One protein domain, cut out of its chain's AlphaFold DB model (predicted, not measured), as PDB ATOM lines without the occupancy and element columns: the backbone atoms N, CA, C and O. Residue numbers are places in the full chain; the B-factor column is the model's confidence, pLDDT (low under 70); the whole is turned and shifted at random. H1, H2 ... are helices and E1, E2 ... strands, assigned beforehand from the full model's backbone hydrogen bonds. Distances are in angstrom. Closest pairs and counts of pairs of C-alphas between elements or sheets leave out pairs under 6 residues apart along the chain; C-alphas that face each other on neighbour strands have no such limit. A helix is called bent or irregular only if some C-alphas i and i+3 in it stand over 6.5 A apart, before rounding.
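This is residues 36 to 204 of the 231 residues of the protein "Partial 8-methylmenaquinol:fumarate reductase membrane anchor subunit" of Methanosarcinales archaeon (UniProt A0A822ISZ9). A small sheet of four parallel strands, twisted by 112 degrees from edge to edge, forms the core of three layers, with H4 and H5 over one face and H2 and H7 over the other. H1 packs on H2 at the outside, while a long loop, residues 67 to 87, reaches up to 24 A from the mean of the C-alphas. The 169 printed residues hold eight named helices and four named strands, in the order H1 E1 H2 E2 H3 H4 E3 H5 H6 E4 H7 H8; the sheet's order is E2 E1 E3 E4 and the class is mixed. The whole is compact, with a radius of gyration of the C-alphas of 15.4 A, and rounded, spanning 44 by 42 by 27 A.

Look first at the inner strands E1, residues 62 to 66, and E3, residues 140 to 143, parallel neighbours with N 66 and O 142 2.8 A apart, within hydrogen-bond range. Edge strand E2, residues 99 to 101, is parallel to E1 (N 63 and O 99, 2.8 A); edge strand E4, residues 171 to 173, is parallel to E3 (N 172 and O 141, 2.9 A). H2, residues 88 to 95, is over E1 at a height over the sheet of 8.3 A and runs along the strands, 10 degrees from E1 on the local plane. On the same face H7, residues 174 to 182, stands up from the sheet at 56 degrees; it only just touches H2, with 3 pairs of C-alphas within 8 A, the closest those of Ile 93 and Leu 177, 7.7 A. H1, residues 37 to 51, is irregular, with C-alphas 44 and 47 9.2 A apart, and touches H2, the closest C-alphas being those of Ser 51 and Ser 95, 6.0 A. On the opposite face H5, residues 146 to 154, is over E3 and E4, and H4, residues 119 to 135, runs slantwise to E1 at 35 degrees on the local plane. H3, residues 104 to 107, irregular with C-alphas 104 and 107 7.6 A apart, and H6, residues 156 to 163, are each close to H4 but not clearly touching it; H8, residues 199 to 202, touches no helix. Every O i to N i+4 pair is within range in H2, H4, H5, H6 and H7, and 7 of 11 in H1; H3 and H8 are too short for one. E1, H2, E2 and E3, H5 H6, E4 are strand-helix-strand units, helices joining parallel neighbour strands; E2, H3 H4, E3 is a split one, with E1 between its strands; their crossovers are right-handed.

Find C-alpha 62 at (7.901, 43.616, 2.992); E1 runs 13.1 A to C-alpha 66. H4 runs 24.2 A from C-alpha 119 at (16.985, 16.915, 10.580), H1 16.1 A, and H8 ends at C-alpha 202 at (-1.756, 42.071, 8.838).

The C-alphas farthest apart are those of Lys 52 and Ser 117, 45.0 A. The printed part has no cut; the links E1 to H2, H3 to H4 and H7 to H8 are long. Mean pLDDT of the printed part is 95.7, and no printed residue is under 70.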
ATOM      1  N   HIS A  36       1.836  24.297 -12.883       94.00
ATOM      2  CA  HIS A  36       1.778  24.779 -11.509       94.00
ATOM      3  C   HIS A  36       0.708  25.865 -11.395       94.00
ATOM      4  O   HIS A  36       0.500  26.612 -12.345       94.00
ATOM      5  N   LEU A  37       0.068  26.010 -10.234       95.25
ATOM      6  CA  LEU A  37      -0.951  27.047 -10.055       95.25
ATOM      7  C   LEU A  37      -0.388  28.460 -10.293       95.25
ATOM      8  O   LEU A  37      -1.051  29.283 -10.913       95.25
ATOM      9  N   LEU A  38       0.858  28.714  -9.873       95.75
ATOM     10  CA  LEU A  38       1.554  29.976 -10.160       95.75
ATOM     11  C   LEU A  38       1.707  30.236 -11.670       95.75
ATOM     12  O   LEU A  38       1.488  31.359 -12.104       95.75
ATOM     13  N   ASP A  39       2.040  29.209 -12.459       94.75
ATOM     14  CA  ASP A  39       2.151  29.314 -13.923       94.75
ATOM     15  C   ASP A  39       0.793  29.661 -14.544       94.75
ATOM     16  O   ASP A  39       0.688  30.598 -15.326       94.75
ATOM     17  N   VAL A  40      -0.281  28.986 -14.121       95.31
ATOM     18  CA  VAL A  40      -1.641  29.304 -14.588       95.31
ATOM     19  C   VAL A  40      -2.008  30.753 -14.253       95.31
ATOM     20  O   VAL A  40      -2.483  31.492 -15.110       95.31
ATOM     21  N   MET A  41      -1.757  31.193 -13.020       95.25
ATOM     22  CA  MET A  41      -2.075  32.559 -12.602       95.25
ATOM     23  C   MET A  41      -1.274  33.613 -13.376       95.25
ATOM     24  O   MET A  41      -1.841  34.600 -13.834       95.25
ATOM     25  N   VAL A  42       0.031  33.412 -13.553       94.75
ATOM     26  CA  VAL A  42       0.902  34.429 -14.158       94.75
ATOM     27  C   VAL A  42       0.865  34.396 -15.684       94.75
ATOM     28  O   VAL A  42       0.811  35.460 -16.290       94.75
ATOM     29  N   ASN A  43       0.854  33.218 -16.308       93.19
ATOM     30  CA  ASN A  43       0.995  33.080 -17.760       93.19
ATOM     31  C   ASN A  43      -0.325  32.808 -18.495       93.19
ATOM     32  O   ASN A  43      -0.470  33.262 -19.626       93.19
ATOM     33  N   ASP A  44      -1.284  32.085 -17.897       95.12
ATOM     34  CA  ASP A  44      -2.574  31.821 -18.564       95.12
ATOM     35  C   ASP A  44      -3.604  32.918 -18.280       95.12
ATOM     36  O   ASP A  44      -4.345  33.319 -19.175       95.12
ATOM     37  N   ILE A  45      -3.662  33.404 -17.036       96.12
ATOM     38  CA  ILE A  45      -4.570  34.491 -16.640       96.12
ATOM     39  C   ILE A  45      -3.896  35.853 -16.838       96.12
ATOM     40  O   ILE A  45      -4.520  36.779 -17.356       96.12
ATOM     41  N   GLY A  46      -2.628  35.975 -16.442       95.31
ATOM     42  CA  GLY A  46      -1.878  37.225 -16.508       95.31
ATOM     43  C   GLY A  46      -1.924  38.003 -15.196       95.31
ATOM     44  O   GLY A  46      -2.997  38.281 -14.652       95.31
ATOM     45  N   THR A  47      -0.756  38.436 -14.715       94.62
ATOM     46  CA  THR A  47      -0.637  39.249 -13.491       94.62
ATOM     47  C   THR A  47      -1.482  40.527 -13.555       94.62
ATOM     48  O   THR A  47      -2.096  40.895 -12.554       94.62
ATOM     49  N   ASP A  48      -1.597  41.153 -14.729       94.94
ATOM     50  CA  ASP A  48      -2.408  42.360 -14.942       94.94
ATOM     51  C   ASP A  48      -3.918  42.105 -14.848       94.94
ATOM     52  O   ASP A  48      -4.687  42.969 -14.430       94.94
ATOM     53  N   ALA A  49      -4.380  40.922 -15.260       96.31
ATOM     54  CA  ALA A  49      -5.788  40.561 -15.138       96.31
ATOM     55  C   ALA A  49      -6.148  40.255 -13.678       96.31
ATOM     56  O   ALA A  49      -7.228  40.630 -13.217       96.31
ATOM     57  N   ILE A  50      -5.229  39.617 -12.948       95.12
ATOM     58  CA  ILE A  50      -5.383  39.330 -11.519       95.12
ATOM     59  C   ILE A  50      -5.372  40.627 -10.708       95.12
ATOM     60  O   ILE A  50      -6.234  40.806  -9.850       95.12
ATOM     61  N   SER A  51      -4.459  41.559 -11.000       95.25
ATOM     62  CA  SER A  51      -4.330  42.806 -10.235       95.25
ATOM     63  C   SER A  51      -5.577  43.690 -10.305       95.25
ATOM     64  O   SER A  51      -5.936  44.328  -9.320       95.25
ATOM     65  N   LYS A  52      -6.331  43.640 -11.412       96.88
ATOM     66  CA  LYS A  52      -7.643  44.306 -11.550       96.88
ATOM     67  C   LYS A  52      -8.713  43.791 -10.581       96.88
ATOM     68  O   LYS A  52      -9.757  44.423 -10.446       96.88
ATOM     69  N   LYS A  53      -8.506  42.631  -9.954       96.38
ATOM     70  CA  LYS A  53      -9.409  42.067  -8.940       96.38
ATOM     71  C   LYS A  53      -9.019  42.461  -7.518       96.38
ATOM     72  O   LYS A  53      -9.754  42.131  -6.590       96.38
ATOM     73  N   PHE A  54      -7.888  43.136  -7.327       97.31
ATOM     74  CA  PHE A  54      -7.463  43.562  -6.003       97.31
ATOM     75  C   PHE A  54      -8.300  44.745  -5.534       97.31
ATOM     76  O   PHE A  54      -8.428  45.759  -6.214       97.31
ATOM     77  N   THR A  55      -8.883  44.586  -4.352       96.62
ATOM     78  CA  THR A  55      -9.698  45.603  -3.681       96.62
ATOM     79  C   THR A  55      -8.920  46.287  -2.559       96.62
ATOM     80  O   THR A  55      -9.325  47.348  -2.087       96.62
ATOM     81  N   LYS A  56      -7.791  45.701  -2.137       94.94
ATOM     82  CA  LYS A  56      -6.928  46.199  -1.066       94.94
ATOM     83  C   LYS A  56      -5.471  46.181  -1.508       94.94
ATOM     84  O   LYS A  56      -4.987  45.195  -2.058       94.94
ATOM     85  N   SER A  57      -4.763  47.268  -1.219       96.56
ATOM     86  CA  SER A  57      -3.313  47.332  -1.382       96.56
ATOM     87  C   SER A  57      -2.627  46.807  -0.125       96.56
ATOM     88  O   SER A  57      -2.960  47.230   0.980       96.56
ATOM     89  N   LEU A  58      -1.644  45.926  -0.291       97.50
ATOM     90  CA  LEU A  58      -0.889  45.322   0.808       97.50
ATOM     91  C   LEU A  58       0.348  46.145   1.219       97.50
ATOM     92  O   LEU A  58       1.318  45.601   1.752       97.50
ATOM     93  N   LYS A  59       0.317  47.467   0.992       96.75
ATOM     94  CA  LYS A  59       1.370  48.397   1.428       96.75
ATOM     95  C   LYS A  59       1.654  48.234   2.919       96.75
ATOM     96  O   LYS A  59       0.728  48.285   3.725       96.75
ATOM     97  N   GLY A  60       2.928  48.087   3.276       95.31
ATOM     98  CA  GLY A  60       3.384  47.770   4.636       95.31
ATOM     99  C   GLY A  60       3.926  46.343   4.772       95.31
ATOM    100  O   GLY A  60       4.774  46.087   5.630       95.31
ATOM    101  N   ILE A  61       3.530  45.433   3.874       98.06
ATOM    102  CA  ILE A  61       4.171  44.121   3.744       98.06
ATOM    103  C   ILE A  61       5.489  44.271   2.980       98.06
ATOM    104  O   ILE A  61       5.514  44.806   1.874       98.06
ATOM    105  N   LYS A  62       6.562  43.747   3.571       98.38
ATOM    106  CA  LYS A  62       7.901  43.616   2.992       98.38
ATOM    107  C   LYS A  62       8.229  42.132   2.904       98.38
ATOM    108  O   LYS A  62       8.754  41.539   3.845       98.38
ATOM    109  N   ALA A  63       7.853  41.520   1.795       98.56
ATOM    110  CA  ALA A  63       7.974  40.090   1.585       98.56
ATOM    111  C   ALA A  63       9.282  39.727   0.876       98.56
ATOM    112  O   ALA A  63       9.794  40.487   0.056       98.56
ATOM    113  N   VAL A  64       9.760  38.508   1.111       98.69
ATOM    114  CA  VAL A  64      10.674  37.821   0.187       98.69
ATOM    115  C   VAL A  64       9.948  36.679  -0.518       98.69
ATOM    116  O   VAL A  64       9.194  35.921   0.100       98.69
ATOM    117  N   ALA A  65      10.169  36.555  -1.827       98.38
ATOM    118  CA  ALA A  65       9.595  35.492  -2.643       98.38
ATOM    119  C   ALA A  65      10.396  34.194  -2.484       98.38
ATOM    120  O   ALA A  65      11.597  34.157  -2.755       98.38
ATOM    121  N   TYR A  66       9.736  33.101  -2.103       98.25
ATOM    122  CA  TYR A  66      10.362  31.789  -1.990       98.25
ATOM    123  C   TYR A  66       9.653  30.747  -2.868       98.25
ATOM    124  O   TYR A  66       8.603  30.188  -2.541       98.25
ATOM    125  N   TYR A  67      10.266  30.464  -4.016       96.44
ATOM    126  CA  TYR A  67       9.766  29.534  -5.032       96.44
ATOM    127  C   TYR A  67       9.978  28.078  -4.618       96.44
ATOM    128  O   TYR A  67       9.233  27.184  -5.026       96.44
ATOM    129  N   GLY A  68      11.010  27.839  -3.805       94.25
ATOM    130  CA  GLY A  68      11.518  26.508  -3.520       94.25
ATOM    131  C   GLY A  68      12.299  25.924  -4.698       94.25
ATOM    132  O   GLY A  68      12.436  26.512  -5.772       94.25
ATOM    133  N   CYS A  69      12.842  24.729  -4.490       92.38
ATOM    134  CA  CYS A  69      13.825  24.157  -5.403       92.38
ATOM    135  C   CYS A  69      13.230  23.510  -6.662       92.38
ATOM    136  O   CYS A  69      13.880  23.537  -7.703       92.38
ATOM    137  N   LEU A  70      12.024  22.937  -6.576       91.62
ATOM    138  CA  LEU A  70      11.418  22.123  -7.644       91.62
ATOM    139  C   LEU A  70      10.400  22.874  -8.509       91.62
ATOM    140  O   LEU A  70       9.809  22.287  -9.414       91.62
ATOM    141  N   LEU A  71      10.132  24.145  -8.206       91.19
ATOM    142  CA  LEU A  71       9.136  24.903  -8.953       91.19
ATOM    143  C   LEU A  71       9.652  25.265 -10.348       91.19
ATOM    144  O   LEU A  71       8.943  25.056 -11.324       91.19
ATOM    145  N   VAL A  72      10.898  25.728 -10.439       90.12
ATOM    146  CA  VAL A  72      11.539  26.189 -11.687       90.12
ATOM    147  C   VAL A  72      12.668  25.269 -12.158       90.12
ATOM    148  O   VAL A  72      13.346  25.549 -13.137       90.12
ATOM    149  N   ARG A  73      12.871  24.142 -11.465       88.50
ATOM    150  CA  ARG A  73      13.846  23.108 -11.826       88.50
ATOM    151  C   ARG A  73      13.225  21.721 -11.692       88.50
ATOM    152  O   ARG A  73      12.365  21.526 -10.829       88.50
ATOM    153  N   PRO A  74      13.663  20.726 -12.478       85.19
ATOM    154  CA  PRO A  74      14.653  20.764 -13.555       85.19
ATOM    155  C   PRO A  74      14.169  21.572 -14.761       85.19
ATOM    156  O   PRO A  74      12.969  21.585 -15.045       85.19
ATOM    157  N   SER A  75      15.096  22.223 -15.462       83.56
ATOM    158  CA  SER A  75      14.787  23.109 -16.597       83.56
ATOM    159  C   SER A  75      14.192  22.371 -17.803       83.56
ATOM    160  O   SER A  75      13.521  22.951 -18.654       83.56
ATOM    161  N   GLU A  76      14.386  21.055 -17.863       80.81
ATOM    162  CA  GLU A  76      13.914  20.191 -18.940       80.81
ATOM    163  C   GLU A  76      12.392  20.020 -18.883       80.81
ATOM    164  O   GLU A  76      11.743  19.917 -19.924       80.81
ATOM    165  N   VAL A  77      11.824  20.027 -17.669       79.00
ATOM    166  CA  VAL A  77      10.392  19.797 -17.415       79.00
ATOM    167  C   VAL A  77       9.662  21.039 -16.907       79.00
ATOM    168  O   VAL A  77       8.469  21.177 -17.162       79.00
ATOM    169  N   SER A  78      10.346  21.944 -16.203       78.62
ATOM    170  CA  SER A  78       9.768  23.202 -15.731       78.62
ATOM    171  C   SER A  78      10.377  24.368 -16.496       78.62
ATOM    172  O   SER A  78      11.556  24.668 -16.334       78.62
ATOM    173  N   LYS A  79       9.570  24.995 -17.358       81.44
ATOM    174  CA  LYS A  79      10.016  26.025 -18.314       81.44
ATOM    175  C   LYS A  79       9.262  27.348 -18.206       81.44
ATOM    176  O   LYS A  79       9.412  28.198 -19.074       81.44
ATOM    177  N   PHE A  80       8.406  27.507 -17.200       85.94
ATOM    178  CA  PHE A  80       7.532  28.680 -17.138       85.94
ATOM    179  C   PHE A  80       8.224  29.933 -16.573       85.94
ATOM    180  O   PHE A  80       7.683  31.024 -16.717       85.94
ATOM    181  N   ASP A  81       9.395  29.787 -15.943       90.38
ATOM    182  CA  ASP A  81      10.185  30.885 -15.375       90.38
ATOM    183  C   ASP A  81      11.688  30.529 -15.398       90.38
ATOM    184  O   ASP A  81      12.066  29.392 -15.701       90.38
ATOM    185  N   ASN A  82      12.557  31.491 -15.089       92.31
ATOM    186  CA  ASN A  82      14.002  31.287 -15.064       92.31
ATOM    187  C   ASN A  82      14.413  30.341 -13.909       92.31
ATOM    188  O   ASN A  82      14.017  30.567 -12.765       92.31
ATOM    189  N   PRO A  83      15.236  29.305 -14.160       89.81
ATOM    190  CA  PRO A  83      15.589  28.305 -13.147       89.81
ATOM    191  C   PRO A  83      16.448  28.842 -11.992       89.81
ATOM    192  O   PRO A  83      16.401  28.292 -10.890       89.81
ATOM    193  N   GLU A  84      17.227  29.899 -12.226       88.12
ATOM    194  CA  GLU A  84      18.161  30.458 -11.243       88.12
ATOM    195  C   GLU A  84      17.634  31.757 -10.628       88.12
ATOM    196  O   GLU A  84      17.722  31.949  -9.415       88.12
ATOM    197  N   ASN A  85      17.021  32.619 -11.443       93.19
ATOM    198  CA  ASN A  85      16.493  33.914 -11.029       93.19
ATOM    199  C   ASN A  85      15.026  34.111 -11.463       93.19
ATOM    200  O   ASN A  85      14.758  34.987 -12.288       93.19
ATOM    201  N   PRO A  86      14.075  33.315 -10.942       95.50
ATOM    202  CA  PRO A  86      12.669  33.434 -11.318       95.50
ATOM    203  C   PRO A  86      12.048  34.743 -10.830       95.50
ATOM    204  O   PRO A  86      12.462  35.262  -9.792       95.50
ATOM    205  N   MET A  87      11.069  35.269 -11.566       96.50
ATOM    206  CA  MET A  87      10.443  36.572 -11.290       96.50
ATOM    207  C   MET A  87       8.909  36.526 -11.223       96.50
ATOM    208  O   MET A  87       8.288  37.525 -10.854       96.50
ATOM    209  N   SER A  88       8.268  35.400 -11.552       96.56
ATOM    210  CA  SER A  88       6.805  35.285 -11.574       96.56
ATOM    211  C   SER A  88       6.154  35.558 -10.212       96.56
ATOM    212  O   SER A  88       5.176  36.300 -10.142       96.56
ATOM    213  N   LEU A  89       6.685  34.995  -9.121       98.00
ATOM    214  CA  LEU A  89       6.174  35.238  -7.767       98.00
ATOM    215  C   LEU A  89       6.541  36.641  -7.274       98.00
ATOM    216  O   LEU A  89       5.704  37.286  -6.654       98.00
ATOM    217  N   ASP A  90       7.741  37.139  -7.584       98.00
ATOM    218  CA  ASP A  90       8.174  38.496  -7.227       98.00
ATOM    219  C   ASP A  90       7.213  39.537  -7.809       98.00
ATOM    220  O   ASP A  90       6.725  40.422  -7.106       98.00
ATOM    221  N   ASN A  91       6.910  39.411  -9.101       97.62
ATOM    222  CA  ASN A  91       6.019  40.322  -9.810       97.62
ATOM    223  C   ASN A  91       4.575  40.199  -9.313       97.62
ATOM    224  O   ASN A  91       3.877  41.204  -9.201       97.62
ATOM    225  N   LEU A  92       4.140  38.985  -8.968       98.06
ATOM    226  CA  LEU A  92       2.832  38.755  -8.365       98.06
ATOM    227  C   LEU A  92       2.719  39.374  -6.964       98.06
ATOM    228  O   LEU A  92       1.695  39.961  -6.647       98.06
ATOM    229  N   ILE A  93       3.761  39.290  -6.131       98.44
ATOM    230  CA  ILE A  93       3.789  39.967  -4.826       98.44
ATOM    231  C   ILE A  93       3.702  41.479  -5.035       98.44
ATOM    232  O   ILE A  93       2.836  42.126  -4.452       98.44
ATOM    233  N   LYS A  94       4.543  42.038  -5.915       98.31
ATOM    234  CA  LYS A  94       4.556  43.480  -6.213       98.31
ATOM    235  C   LYS A  94       3.203  43.983  -6.709       98.31
ATOM    236  O   LYS A  94       2.780  45.070  -6.323       98.31
ATOM    237  N   SER A  95       2.486  43.197  -7.516       97.94
ATOM    238  CA  SER A  95       1.179  43.611  -8.038       97.94
ATOM    239  C   SER A  95       0.101  43.744  -6.955       97.94
ATOM    240  O   SER A  95      -0.867  44.469  -7.164       97.94
ATOM    241  N   THR A  96       0.275  43.123  -5.779       97.94
ATOM    242  CA  THR A  96      -0.610  43.321  -4.610       97.94
ATOM    243  C   THR A  96      -0.381  44.657  -3.887       97.94
ATOM    244  O   THR A  96      -1.152  45.036  -3.004       97.94
ATOM    245  N   GLY A  97       0.681  45.387  -4.240       97.19
ATOM    246  CA  GLY A  97       1.133  46.597  -3.549       97.19
ATOM    247  C   GLY A  97       2.032  46.343  -2.335       97.19
ATOM    248  O   GLY A  97       2.365  47.298  -1.640       97.19
ATOM    249  N   ALA A  98       2.411  45.089  -2.075       98.00
ATOM    250  CA  ALA A  98       3.477  44.743  -1.139       98.00
ATOM    251  C   ALA A  98       4.864  44.986  -1.764       98.00
ATOM    252  O   ALA A  98       5.044  44.857  -2.978       98.00
ATOM    253  N   ASP A  99       5.863  45.252  -0.926       98.19
ATOM    254  CA  ASP A  99       7.258  45.295  -1.352       98.19
ATOM    255  C   ASP A  99       7.801  43.866  -1.453       98.19
ATOM    256  O   ASP A  99       7.694  43.087  -0.506       98.19
ATOM    257  N   CYS A 100       8.410  43.516  -2.588       98.38
ATOM    258  CA  CYS A 100       9.156  42.266  -2.736       98.38
ATOM    259  C   CYS A 100      10.653  42.571  -2.712       98.38
ATOM    260  O   CYS A 100      11.188  43.149  -3.664       98.38
ATOM    261  N   LEU A 101      11.309  42.196  -1.618       98.38
ATOM    262  CA  LEU A 101      12.716  42.473  -1.375       98.38
ATOM    263  C   LEU A 101      13.622  41.468  -2.106       98.38
ATOM    264  O   LEU A 101      13.226  40.314  -2.303       98.38
ATOM    265  N   PRO A 102      14.843  41.877  -2.506       96.44
ATOM    266  CA  PRO A 102      15.820  40.969  -3.096       96.44
ATOM    267  C   PRO A 102      16.139  39.798  -2.166       96.44
ATOM    268  O   PRO A 102      16.400  39.994  -0.979       96.44
ATOM    269  N   PHE A 103      16.150  38.584  -2.718       97.12
ATOM    270  CA  PHE A 103      16.380  37.370  -1.943       97.12
ATOM    271  C   PHE A 103      17.107  36.303  -2.761       97.12
ATOM    272  O   PHE A 103      16.583  35.796  -3.755       97.12
ATOM    273  N   MET A 104      18.313  35.936  -2.337       94.38
ATOM    274  CA  MET A 104      19.179  34.976  -3.026       94.38
ATOM    275  C   MET A 104      18.792  33.527  -2.711       94.38
ATOM    276  O   MET A 104      19.057  32.624  -3.509       94.38
ATOM    277  N   GLN A 105      18.111  33.281  -1.588       95.44
ATOM    278  CA  GLN A 105      17.636  31.937  -1.227       95.44
ATOM    279  C   GLN A 105      16.379  31.512  -1.986       95.44
ATOM    280  O   GLN A 105      15.928  30.384  -1.809       95.44
ATOM    281  N   LYS A 106      15.809  32.361  -2.850       95.12
ATOM    282  CA  LYS A 106      14.481  32.152  -3.448       95.12
ATOM    283  C   LYS A 106      14.268  30.803  -4.152       95.12
ATOM    284  O   LYS A 106      13.145  30.298  -4.150       95.12
ATOM    285  N   THR A 107      15.320  30.196  -4.708       94.56
ATOM    286  CA  THR A 107      15.295  28.864  -5.355       94.56
ATOM    287  C   THR A 107      16.089  27.793  -4.603       94.56
ATOM    288  O   THR A 107      16.177  26.647  -5.063       94.56
ATOM    289  N   LYS A 108      16.703  28.123  -3.461       95.00
ATOM    290  CA  LYS A 108      17.468  27.157  -2.661       95.00
ATOM    291  C   LYS A 108      16.524  26.157  -1.990       95.00
ATOM    292  O   LYS A 108      15.307  26.301  -2.011       95.00
ATOM    293  N   CYS A 109      17.080  25.051  -1.503       94.81
ATOM    294  CA  CYS A 109      16.288  24.014  -0.850       94.81
ATOM    295  C   CYS A 109      15.971  24.434   0.588       94.81
ATOM    296  O   CYS A 109      16.882  24.823   1.314       94.81
ATOM    297  N   CYS A 110      14.721  24.264   1.024       95.50
ATOM    298  CA  CYS A 110      14.345  24.522   2.419       95.50
ATOM    299  C   CYS A 110      14.843  23.411   3.352       95.50
ATOM    300  O   CYS A 110      14.954  23.617   4.550       95.50
ATOM    301  N   GLY A 111      15.143  22.223   2.812       95.56
ATOM    302  CA  GLY A 111      15.485  21.038   3.598       95.56
ATOM    303  C   GLY A 111      14.296  20.127   3.913       95.56
ATOM    304  O   GLY A 111      14.475  19.139   4.613       95.56
ATOM    305  N   GLY A 112      13.103  20.382   3.363       93.94
ATOM    306  CA  GLY A 112      11.884  19.626   3.702       93.94
ATOM    307  C   GLY A 112      12.004  18.115   3.482       93.94
ATOM    308  O   GLY A 112      11.631  17.337   4.351       93.94
ATOM    309  N   ASN A 113      12.622  17.687   2.377       91.56
ATOM    310  CA  ASN A 113      12.872  16.261   2.107       91.56
ATOM    311  C   ASN A 113      13.914  15.628   3.048       91.56
ATOM    312  O   ASN A 113      13.996  14.406   3.134       91.56
ATOM    313  N   LEU A 114      14.730  16.442   3.719       94.88
ATOM    314  CA  LEU A 114      15.755  15.993   4.660       94.88
ATOM    315  C   LEU A 114      15.245  15.961   6.099       94.88
ATOM    316  O   LEU A 114      15.929  15.405   6.951       94.88
ATOM    317  N   LEU A 115      14.067  16.526   6.381       94.06
ATOM    318  CA  LEU A 115      13.585  16.729   7.745       94.06
ATOM    319  C   LEU A 115      13.592  15.430   8.567       94.06
ATOM    320  O   LEU A 115      14.037  15.442   9.706       94.06
ATOM    321  N   MET A 116      13.167  14.309   7.976       93.12
ATOM    322  CA  MET A 116      13.096  13.017   8.677       93.12
ATOM    323  C   MET A 116      14.429  12.273   8.750       93.12
ATOM    324  O   MET A 116      14.694  11.576   9.721       93.12
ATOM    325  N   SER A 117      15.269  12.377   7.720       96.12
ATOM    326  CA  SER A 117      16.490  11.566   7.607       96.12
ATOM    327  C   SER A 117      17.743  12.279   8.113       96.12
ATOM    328  O   SER A 117      18.706  11.632   8.525       96.12
ATOM    329  N   LYS A 118      17.759  13.611   8.034       96.31
ATOM    330  CA  LYS A 118      18.896  14.504   8.284       96.31
ATOM    331  C   LYS A 118      18.390  15.841   8.846       96.31
ATOM    332  O   LYS A 118      18.646  16.902   8.274       96.31
ATOM    333  N   GLN A 119      17.668  15.772   9.966       95.88
ATOM    334  CA  GLN A 119      16.985  16.915  10.580       95.88
ATOM    335  C   GLN A 119      17.905  18.126  10.801       95.88
ATOM    336  O   GLN A 119      17.551  19.233  10.402       95.88
ATOM    337  N   ASP A 120      19.111  17.922  11.335       95.75
ATOM    338  CA  ASP A 120      20.053  19.018  11.616       95.75
ATOM    339  C   ASP A 120      20.427  19.807  10.352       95.75
ATOM    340  O   ASP A 120      20.542  21.034  10.373       95.75
ATOM    341  N   TYR A 121      20.549  19.121   9.211       96.44
ATOM    342  CA  TYR A 121      20.789  19.775   7.926       96.44
ATOM    343  C   TYR A 121      19.556  20.540   7.445       96.44
ATOM    344  O   TYR A 121      19.696  21.644   6.918       96.44
ATOM    345  N   ALA A 122      18.353  19.984   7.626       96.75
ATOM    346  CA  ALA A 122      17.115  20.680   7.284       96.75
ATOM    347  C   ALA A 122      16.966  21.984   8.085       96.75
ATOM    348  O   ALA A 122      16.657  23.032   7.515       96.75
ATOM    349  N   PHE A 123      17.265  21.933   9.384       97.12
ATOM    350  CA  PHE A 123      17.214  23.088  10.276       97.12
ATOM    351  C   PHE A 123      18.261  24.135   9.908       97.12
ATOM    352  O   PHE A 123      17.919  25.309   9.777       97.12
ATOM    353  N   LEU A 124      19.497  23.719   9.621       96.69
ATOM    354  CA  LEU A 124      20.552  24.629   9.181       96.69
ATOM    355  C   LEU A 124      20.187  25.367   7.882       96.69
ATOM    356  O   LEU A 124      20.424  26.569   7.768       96.69
ATOM    357  N   LEU A 125      19.623  24.661   6.896       97.12
ATOM    358  CA  LEU A 125      19.200  25.262   5.626       97.12
ATOM    359  C   LEU A 125      18.062  26.268   5.829       97.12
ATOM    360  O   LEU A 125      18.127  27.381   5.311       97.12
ATOM    361  N   THR A 126      17.055  25.897   6.621       97.06
ATOM    362  CA  THR A 126      15.934  26.785   6.946       97.06
ATOM    363  C   THR A 126      16.391  28.012   7.735       97.06
ATOM    364  O   THR A 126      15.979  29.128   7.427       97.06
ATOM    365  N   LYS A 127      17.298  27.845   8.705       96.81
ATOM    366  CA  LYS A 127      17.861  28.963   9.468       96.81
ATOM    367  C   LYS A 127      18.558  29.967   8.546       96.81
ATOM    368  O   LYS A 127      18.260  31.151   8.627       96.81
ATOM    369  N   LYS A 128      19.418  29.506   7.627       97.12
ATOM    370  CA  LYS A 128      20.101  30.381   6.651       97.12
ATOM    371  C   LYS A 128      19.117  31.190   5.804       97.12
ATOM    372  O   LYS A 128      19.363  32.362   5.536       97.12
ATOM    373  N   LEU A 129      18.004  30.570   5.408       97.88
ATOM    374  CA  LEU A 129      16.927  31.235   4.680       97.88
ATOM    375  C   LEU A 129      16.335  32.388   5.494       97.88
ATOM    376  O   LEU A 129      16.235  33.506   4.990       97.88
ATOM    377  N   PHE A 130      15.983  32.134   6.753       98.19
ATOM    378  CA  PHE A 130      15.418  33.160   7.624       98.19
ATOM    379  C   PHE A 130      16.419  34.240   8.033       98.19
ATOM    380  O   PHE A 130      16.034  35.403   8.108       98.19
ATOM    381  N   ASP A 131      17.687  33.887   8.256       97.69
ATOM    382  CA  ASP A 131      18.747  34.851   8.558       97.69
ATOM    383  C   ASP A 131      18.870  35.885   7.425       97.69
ATOM    384  O   ASP A 131      18.883  37.088   7.681       97.69
ATOM    385  N   GLU A 132      18.889  35.433   6.166       98.06
ATOM    386  CA  GLU A 132      18.951  36.326   5.004       98.06
ATOM    387  C   GLU A 132      17.654  37.129   4.825       98.06
ATOM    388  O   GLU A 132      17.705  38.333   4.570       98.06
ATOM    389  N   ALA A 133      16.487  36.502   5.022       98.12
ATOM    390  CA  ALA A 133      15.205  37.202   4.948       98.12
ATOM    391  C   ALA A 133      15.156  38.355   5.962       98.12
ATOM    392  O   ALA A 133      14.811  39.485   5.612       98.12
ATOM    393  N   LYS A 134      15.599  38.111   7.199       97.44
ATOM    394  CA  LYS A 134      15.713  39.146   8.232       97.44
ATOM    395  C   LYS A 134      16.734  40.216   7.877       97.44
ATOM    396  O   LYS A 134      16.435  41.395   8.031       97.44
ATOM    397  N   ALA A 135      17.906  39.822   7.380       97.69
ATOM    398  CA  ALA A 135      18.945  40.761   6.963       97.69
ATOM    399  C   ALA A 135      18.472  41.691   5.832       97.69
ATOM    400  O   ALA A 135      18.881  42.847   5.786       97.69
ATOM    401  N   SER A 136      17.569  41.222   4.961       97.38
ATOM    402  CA  SER A 136      16.950  42.060   3.924       97.38
ATOM    403  C   SER A 136      15.938  43.078   4.473       97.38
ATOM    404  O   SER A 136      15.582  44.023   3.775       97.38
ATOM    405  N   GLY A 137      15.480  42.918   5.720       97.50
ATOM    406  CA  GLY A 137      14.414  43.727   6.315       97.50
ATOM    407  C   GLY A 137      13.003  43.226   6.001       97.50
ATOM    408  O   GLY A 137      12.040  43.987   6.129       97.50
ATOM    409  N   ALA A 138      12.870  41.965   5.580       98.19
ATOM    410  CA  ALA A 138      11.578  41.344   5.335       98.19
ATOM    411  C   ALA A 138      10.795  41.152   6.638       98.19
ATOM    412  O   ALA A 138      11.372  40.883   7.692       98.19
ATOM    413  N   ASN A 139       9.470  41.253   6.551       97.75
ATOM    414  CA  ASN A 139       8.543  40.948   7.639       97.75
ATOM    415  C   ASN A 139       7.645  39.736   7.344       97.75
ATOM    416  O   ASN A 139       6.851  39.355   8.203       97.75
ATOM    417  N   CYS A 140       7.778  39.119   6.165       98.56
ATOM    418  CA  CYS A 140       7.222  37.802   5.880       98.56
ATOM    419  C   CYS A 140       7.957  37.086   4.738       98.56
ATOM    420  O   CYS A 140       8.686  37.690   3.944       98.56
ATOM    421  N   VAL A 141       7.719  35.778   4.630       98.75
ATOM    422  CA  VAL A 141       8.125  34.954   3.484       98.75
ATOM    423  C   VAL A 141       6.874  34.511   2.734       98.75
ATOM    424  O   VAL A 141       5.946  33.979   3.338       98.75
ATOM    425  N   VAL A 142       6.849  34.683   1.413       98.75
ATOM    426  CA  VAL A 142       5.742  34.210   0.570       98.75
ATOM    427  C   VAL A 142       6.194  32.986  -0.206       98.75
ATOM    428  O   VAL A 142       7.148  33.051  -0.980       98.75
ATOM    429  N   VAL A 143       5.508  31.862  -0.013       98.38
ATOM    430  CA  VAL A 143       5.905  30.565  -0.570       98.38
ATOM    431  C   VAL A 143       4.948  30.082  -1.656       98.38
ATOM    432  O   VAL A 143       3.741  30.312  -1.599       98.38
ATOM    433  N   ALA A 144       5.485  29.342  -2.628       96.38
ATOM    434  CA  ALA A 144       4.706  28.693  -3.690       96.38
ATOM    435  C   ALA A 144       4.732  27.155  -3.643       96.38
ATOM    436  O   ALA A 144       4.241  26.497  -4.556       96.38
ATOM    437  N   CYS A 145       5.303  26.565  -2.589       94.94
ATOM    438  CA  CYS A 145       5.435  25.118  -2.429       94.94
ATOM    439  C   CYS A 145       4.856  24.669  -1.073       94.94
ATOM    440  O   CYS A 145       5.345  25.133  -0.042       94.94
ATOM    441  N   PRO A 146       3.878  23.742  -1.032       94.25
ATOM    442  CA  PRO A 146       3.251  23.316   0.224       94.25
ATOM    443  C   PRO A 146       4.231  22.664   1.207       94.25
ATOM    444  O   PRO A 146       4.205  22.963   2.395       94.25
ATOM    445  N   MET A 147       5.162  21.841   0.710       94.31
ATOM    446  CA  MET A 147       6.224  21.249   1.539       94.31
ATOM    447  C   MET A 147       7.135  22.313   2.157       94.31
ATOM    448  O   MET A 147       7.590  22.169   3.288       94.31
ATOM    449  N   CYS A 148       7.405  23.387   1.411       97.00
ATOM    450  CA  CYS A 148       8.161  24.515   1.937       97.00
ATOM    451  C   CYS A 148       7.361  25.262   2.998       97.00
ATOM    452  O   CYS A 148       7.932  25.595   4.026       97.00
ATOM    453  N   HIS A 149       6.061  25.477   2.777       97.19
ATOM    454  CA  HIS A 149       5.189  26.110   3.764       97.19
ATOM    455  C   HIS A 149       5.199  25.330   5.083       97.19
ATOM    456  O   HIS A 149       5.534  25.892   6.116       97.19
ATOM    457  N   MET A 150       4.953  24.019   5.025       95.12
ATOM    458  CA  MET A 150       4.935  23.143   6.198       95.12
ATOM    459  C   MET A 150       6.231  23.222   7.016       95.12
ATOM    460  O   MET A 150       6.180  23.279   8.240       95.12
ATOM    461  N   LEU A 151       7.394  23.225   6.354       96.19
ATOM    462  CA  LEU A 151       8.676  23.315   7.050       96.19
ATOM    463  C   LEU A 151       8.932  24.720   7.606       96.19
ATOM    464  O   LEU A 151       9.278  24.860   8.775       96.19
ATOM    465  N   LEU A 152       8.798  25.744   6.759       97.75
ATOM    466  CA  LEU A 152       9.164  27.114   7.107       97.75
ATOM    467  C   LEU A 152       8.222  27.710   8.148       97.75
ATOM    468  O   LEU A 152       8.682  28.482   8.972       97.75
ATOM    469  N   ASP A 153       6.939  27.367   8.132       97.56
ATOM    470  CA  ASP A 153       5.969  27.814   9.133       97.56
ATOM    471  C   ASP A 153       5.986  26.886  10.357       97.56
ATOM    472  O   ASP A 153       6.190  27.319  11.489       97.56
ATOM    473  N   GLY A 154       5.870  25.574  10.132       95.31
ATOM    474  CA  GLY A 154       5.625  24.608  11.201       95.31
ATOM    475  C   GLY A 154       6.834  24.157  12.011       95.31
ATOM    476  O   GLY A 154       6.643  23.484  13.021       95.31
ATOM    477  N   GLN A 155       8.071  24.466  11.605       96.31
ATOM    478  CA  GLN A 155       9.271  24.060  12.353       96.31
ATOM    479  C   GLN A 155      10.037  25.218  13.000       96.31
ATOM    480  O   GLN A 155      11.061  24.951  13.630       96.31
ATOM    481  N   GLN A 156       9.568  26.473  12.916       97.56
ATOM    482  CA  GLN A 156      10.326  27.618  13.453       97.56
ATOM    483  C   GLN A 156      10.671  27.438  14.927       97.56
ATOM    484  O   GLN A 156      11.849  27.451  15.262       97.56
ATOM    485  N   THR A 157       9.695  27.137  15.786       96.75
ATOM    486  CA  THR A 157       9.919  26.950  17.230       96.75
ATOM    487  C   THR A 157      10.940  25.852  17.543       96.75
ATOM    488  O   THR A 157      11.714  25.953  18.495       96.75
ATOM    489  N   THR A 158      10.960  24.773  16.756       96.25
ATOM    490  CA  THR A 158      11.925  23.679  16.934       96.25
ATOM    491  C   THR A 158      13.328  24.115  16.512       96.25
ATOM    492  O   THR A 158      14.296  23.843  17.219       96.25
ATOM    493  N   ILE A 159      13.434  24.835  15.394       96.94
ATOM    494  CA  ILE A 159      14.695  25.379  14.871       96.94
ATOM    495  C   ILE A 159      15.260  26.444  15.821       96.94
ATOM    496  O   ILE A 159      16.455  26.442  16.104       96.94
ATOM    497  N   GLU A 160      14.405  27.318  16.351       97.38
ATOM    498  CA  GLU A 160      14.739  28.333  17.352       97.38
ATOM    499  C   GLU A 160      15.387  27.705  18.588       97.38
ATOM    500  O   GLU A 160      16.469  28.129  18.996       97.38
ATOM    501  N   LYS A 161      14.788  26.633  19.123       97.00
ATOM    502  CA  LYS A 161      15.347  25.867  20.249       97.00
ATOM    503  C   LYS A 161      16.672  25.194  19.893       97.00
ATOM    504  O   LYS A 161      17.613  25.267  20.674       97.00
ATOM    505  N   ALA A 162      16.755  24.554  18.727       96.00
ATOM    506  CA  ALA A 162      17.947  23.818  18.302       96.00
ATOM    507  C   ALA A 162      19.164  24.728  18.060       96.00
ATOM    508  O   ALA A 162      20.299  24.311  18.272       96.00
ATOM    509  N   HIS A 163      18.936  25.970  17.628       95.19
ATOM    510  CA  HIS A 163      19.997  26.916  17.279       95.19
ATOM    511  C   HIS A 163      20.108  28.113  18.228       95.19
ATOM    512  O   HIS A 163      20.887  29.022  17.943       95.19
ATOM    513  N   ASN A 164      19.349  28.122  19.327       95.56
ATOM    514  CA  ASN A 164      19.268  29.233  20.277       95.56
ATOM    515  C   ASN A 164      19.099  30.594  19.572       95.56
ATOM    516  O   ASN A 164      19.891  31.520  19.747       95.56
ATOM    517  N   THR A 165      18.091  30.680  18.706       95.12
ATOM    518  CA  THR A 165      17.794  31.857  17.876       95.12
ATOM    519  C   THR A 165      16.310  32.190  17.945       95.12
ATOM    520  O   THR A 165      15.513  31.364  18.373       95.12
ATOM    521  N   VAL A 166      15.929  33.380  17.484       95.81
ATOM    522  CA  VAL A 166      14.525  33.761  17.275       95.81
ATOM    523  C   VAL A 166      14.310  33.972  15.785       95.81
ATOM    524  O   VAL A 166      15.082  34.692  15.148       95.81
ATOM    525  N   ILE A 167      13.272  33.363  15.226       96.62
ATOM    526  CA  ILE A 167      12.819  33.513  13.846       96.62
ATOM    527  C   ILE A 167      11.550  34.377  13.835       96.62
ATOM    528  O   ILE A 167      11.626  35.457  13.253       96.62
ATOM    529  N   ASP A 168      10.468  33.989  14.523       96.19
ATOM    530  CA  ASP A 168       9.174  34.720  14.590       96.19
ATOM    531  C   ASP A 168       8.792  35.407  13.256       96.19
ATOM    532  O   ASP A 168       8.524  36.609  13.209       96.19
ATOM    533  N   MET A 169       8.874  34.672  12.139       97.88
ATOM    534  CA  MET A 169       8.680  35.221  10.792       97.88
ATOM    535  C   MET A 169       7.425  34.623  10.152       97.88
ATOM    536  O   MET A 169       7.439  33.443   9.803       97.88
ATOM    537  N   PRO A 170       6.357  35.406   9.930       98.12
ATOM    538  CA  PRO A 170       5.167  34.917   9.247       98.12
ATOM    539  C   PRO A 170       5.481  34.360   7.855       98.12
ATOM    540  O   PRO A 170       6.190  34.982   7.057       98.12
ATOM    541  N   VAL A 171       4.911  33.199   7.547       98.56
ATOM    542  CA  VAL A 171       5.003  32.569   6.228       98.56
ATOM    543  C   VAL A 171       3.607  32.527   5.631       98.56
ATOM    544  O   VAL A 171       2.689  32.023   6.262       98.56
ATOM    545  N   LEU A 172       3.436  33.067   4.427       98.56
ATOM    546  CA  LEU A 172       2.166  33.033   3.706       98.56
ATOM    547  C   LEU A 172       2.300  32.163   2.467       98.56
ATOM    548  O   LEU A 172       3.262  32.283   1.705       98.56
ATOM    549  N   TYR A 173       1.292  31.342   2.193       98.44
ATOM    550  CA  TYR A 173       1.164  30.770   0.862       98.44
ATOM    551  C   TYR A 173       0.752  31.870  -0.124       98.44
ATOM    552  O   TYR A 173      -0.060  32.733   0.202       98.44
ATOM    553  N   PHE A 174       1.275  31.855  -1.350       98.44
ATOM    554  CA  PHE A 174       1.025  32.941  -2.308       98.44
ATOM    555  C   PHE A 174      -0.467  33.188  -2.603       98.44
ATOM    556  O   PHE A 174      -0.863  34.321  -2.872       98.44
ATOM    557  N   THR A 175      -1.318  32.161  -2.503       97.81
ATOM    558  CA  THR A 175      -2.774  32.326  -2.648       97.81
ATOM    559  C   THR A 175      -3.411  33.034  -1.454       97.81
ATOM    560  O   THR A 175      -4.375  33.763  -1.656       97.81
ATOM    561  N   GLN A 176      -2.871  32.884  -0.236       98.31
ATOM    562  CA  GLN A 176      -3.306  33.663   0.930       98.31
ATOM    563  C   GLN A 176      -2.987  35.148   0.715       98.31
ATOM    564  O   GLN A 176      -3.847  35.996   0.928       98.31
ATOM    565  N   LEU A 177      -1.792  35.464   0.199       98.31
ATOM    566  CA  LEU A 177      -1.418  36.841  -0.144       98.31
ATOM    567  C   LEU A 177      -2.351  37.440  -1.210       98.31
ATOM    568  O   LEU A 177      -2.864  38.544  -1.037       98.31
ATOM    569  N   ILE A 178      -2.612  36.706  -2.297       97.88
ATOM    570  CA  ILE A 178      -3.563  37.139  -3.333       97.88
ATOM    571  C   ILE A 178      -4.962  37.343  -2.741       97.88
ATOM    572  O   ILE A 178      -5.609  38.347  -3.030       97.88
ATOM    573  N   GLY A 179      -5.428  36.411  -1.908       98.00
ATOM    574  CA  GLY A 179      -6.735  36.493  -1.266       98.00
ATOM    575  C   GLY A 179      -6.879  37.738  -0.392       98.00
ATOM    576  O   GLY A 179      -7.899  38.424  -0.473       98.00
ATOM    577  N   LEU A 180      -5.831  38.092   0.361       97.94
ATOM    578  CA  LEU A 180      -5.780  39.338   1.132       97.94
ATOM    579  C   LEU A 180      -5.927  40.566   0.226       97.94
ATOM    580  O   LEU A 180      -6.724  41.455   0.523       97.94
ATOM    581  N   ALA A 181      -5.205  40.601  -0.898       97.81
ATOM    582  CA  ALA A 181      -5.287  41.695  -1.868       97.81
ATOM    583  C   ALA A 181      -6.668  41.779  -2.549       97.81
ATOM    584  O   ALA A 181      -7.167  42.867  -2.835       97.81
ATOM    585  N   MET A 182      -7.329  40.637  -2.766       97.88
ATOM    586  CA  MET A 182      -8.715  40.557  -3.249       97.88
ATOM    587  C   MET A 182      -9.752  40.956  -2.188       97.88
ATOM    588  O   MET A 182     -10.915  41.180  -2.524       97.88
ATOM    589  N   GLY A 183      -9.344  41.108  -0.925       96.50
ATOM    590  CA  GLY A 183     -10.212  41.524   0.173       96.50
ATOM    591  C   GLY A 183     -10.945  40.385   0.880       96.50
ATOM    592  O   GLY A 183     -11.813  40.681   1.702       96.50
ATOM    593  N   ILE A 184     -10.579  39.128   0.607       97.75
ATOM    594  CA  ILE A 184     -11.077  37.949   1.331       97.75
ATOM    595  C   ILE A 184     -10.700  38.086   2.811       97.75
ATOM    596  O   ILE A 184      -9.625  38.596   3.144       97.75
ATOM    597  N   SER A 185     -11.600  37.682   3.710       97.06
ATOM    598  CA  SER A 185     -11.364  37.834   5.145       97.06
ATOM    599  C   SER A 185     -10.237  36.922   5.643       97.06
ATOM    600  O   SER A 185     -10.030  35.823   5.135       97.06
ATOM    601  N   GLU A 186      -9.528  37.350   6.692       96.69
ATOM    602  CA  GLU A 186      -8.443  36.569   7.315       96.69
ATOM    603  C   GLU A 186      -8.912  35.177   7.765       96.69
ATOM    604  O   GLU A 186      -8.163  34.208   7.670       96.69
ATOM    605  N   LYS A 187     -10.173  35.082   8.205       97.19
ATOM    606  CA  LYS A 187     -10.815  33.836   8.629       97.19
ATOM    607  C   LYS A 187     -11.046  32.876   7.461       97.19
ATOM    608  O   LYS A 187     -10.805  31.687   7.607       97.19
ATOM    609  N   GLU A 188     -11.506  33.370   6.311       97.81
ATOM    610  CA  GLU A 188     -11.693  32.542   5.107       97.81
ATOM    611  C   GLU A 188     -10.361  32.098   4.492       97.81
ATOM    612  O   GLU A 188     -10.295  31.056   3.848       97.81
ATOM    613  N   LEU A 189      -9.295  32.875   4.702       97.75
ATOM    614  CA  LEU A 189      -7.927  32.510   4.326       97.75
ATOM    615  C   LEU A 189      -7.227  31.626   5.364       97.75
ATOM    616  O   LEU A 189      -6.065  31.261   5.157       97.75
ATOM    617  N   GLU A 190      -7.921  31.317   6.464       97.31
ATOM    618  CA  GLU A 190      -7.452  30.496   7.579       97.31
ATOM    619  C   GLU A 190      -6.096  30.962   8.133       97.31
ATOM    620  O   GLU A 190      -5.244  30.156   8.502       97.31
ATOM    621  N   LEU A 191      -5.875  32.280   8.201       97.44
ATOM    622  CA  LEU A 191      -4.605  32.836   8.683       97.44
ATOM    623  C   LEU A 191      -4.339  32.545  10.167       97.44
ATOM    624  O   LEU A 191      -3.199  32.652  10.620       97.44
ATOM    625  N   ASP A 192      -5.379  32.177  10.919       95.88
ATOM    626  CA  ASP A 192      -5.297  31.683  12.294       95.88
ATOM    627  C   ASP A 192      -4.768  30.242  12.388       95.88
ATOM    628  O   ASP A 192      -4.475  29.773  13.487       95.88
ATOM    629  N   LYS A 193      -4.654  29.530  11.257       96.50
ATOM    630  CA  LYS A 193      -4.083  28.177  11.171       96.50
ATOM    631  C   LYS A 193      -2.600  28.162  10.822       96.50
ATOM    632  O   LYS A 193      -1.977  27.108  10.951       96.50
ATOM    633  N   ASN A 194      -2.034  29.294  10.409       97.31
ATOM    634  CA  ASN A 194      -0.588  29.440  10.302       97.31
ATOM    635  C   ASN A 194       0.042  29.249  11.693       97.31
ATOM    636  O   ASN A 194      -0.451  29.766  12.697       97.31
ATOM    637  N   MET A 195       1.128  28.483  11.750       97.00
ATOM    638  CA  MET A 195       1.826  28.130  12.987       97.00
ATOM    639  C   MET A 195       2.496  29.353  13.608       97.00
ATOM    640  O   MET A 195       2.532  29.482  14.833       97.00
ATOM    641  N   VAL A 196       2.984  30.270  12.768       96.88
ATOM    642  CA  VAL A 196       3.434  31.592  13.200       96.88
ATOM    643  C   VAL A 196       2.295  32.605  13.051       96.88
ATOM    644  O   VAL A 196       1.796  32.803  11.939       96.88
ATOM    645  N   PRO A 197       1.893  33.300  14.136       96.50
ATOM    646  CA  PRO A 197       0.817  34.280  14.081       96.50
ATOM    647  C   PRO A 197       1.064  35.387  13.049       96.50
ATOM    648  O   PRO A 197       2.078  36.084  13.067       96.50
ATOM    649  N   THR A 198       0.076  35.618  12.190       96.75
ATOM    650  CA  THR A 198       0.135  36.626  11.117       96.75
ATOM    651  C   THR A 198      -0.417  37.992  11.542       96.75
ATOM    652  O   THR A 198      -0.268  38.971  10.815       96.75
ATOM    653  N   SER A 199      -1.000  38.113  12.737       95.00
ATOM    654  CA  SER A 199      -1.704  39.320  13.204       95.00
ATOM    655  C   SER A 199      -0.849  40.594  13.182       95.00
ATOM    656  O   SER A 199      -1.325  41.649  12.761       95.00
ATOM    657  N   LYS A 200       0.433  40.510  13.572       94.19
ATOM    658  CA  LYS A 200       1.378  41.642  13.492       94.19
ATOM    659  C   LYS A 200       1.607  42.085  12.044       94.19
ATOM    660  O   LYS A 200       1.645  43.284  11.772       94.19
ATOM    661  N   LEU A 201       1.739  41.125  11.124       96.31
ATOM    662  CA  LEU A 201       1.924  41.383   9.697       96.31
ATOM    663  C   LEU A 201       0.683  42.058   9.112       96.31
ATOM    664  O   LEU A 201       0.802  43.113   8.494       96.31
ATOM    665  N   ILE A 202      -0.505  41.501   9.349       95.75
ATOM    666  CA  ILE A 202      -1.756  42.071   8.838       95.75
ATOM    667  C   ILE A 202      -1.996  43.469   9.415       95.75
ATOM    668  O   ILE A 202      -2.324  44.400   8.682       95.75
ATOM    669  N   GLY A 203      -1.714  43.659  10.704       94.06
ATOM    670  CA  GLY A 203      -1.807  44.957  11.365       94.06
ATOM    671  C   GLY A 203      -0.845  46.028  10.836       94.06
ATOM    672  O   GLY A 203      -1.017  47.188  11.213       94.06
ATOM    673  N   SER A 204       0.145  45.674  10.005       92.69
ATOM    674  CA  SER A 204       1.060  46.620   9.345       92.69
ATOM    675  C   SER A 204       0.507  47.198   8.035       92.69
ATOM    676  O   SER A 204       0.980  48.244   7.583       92.69
TER     677      SER A 204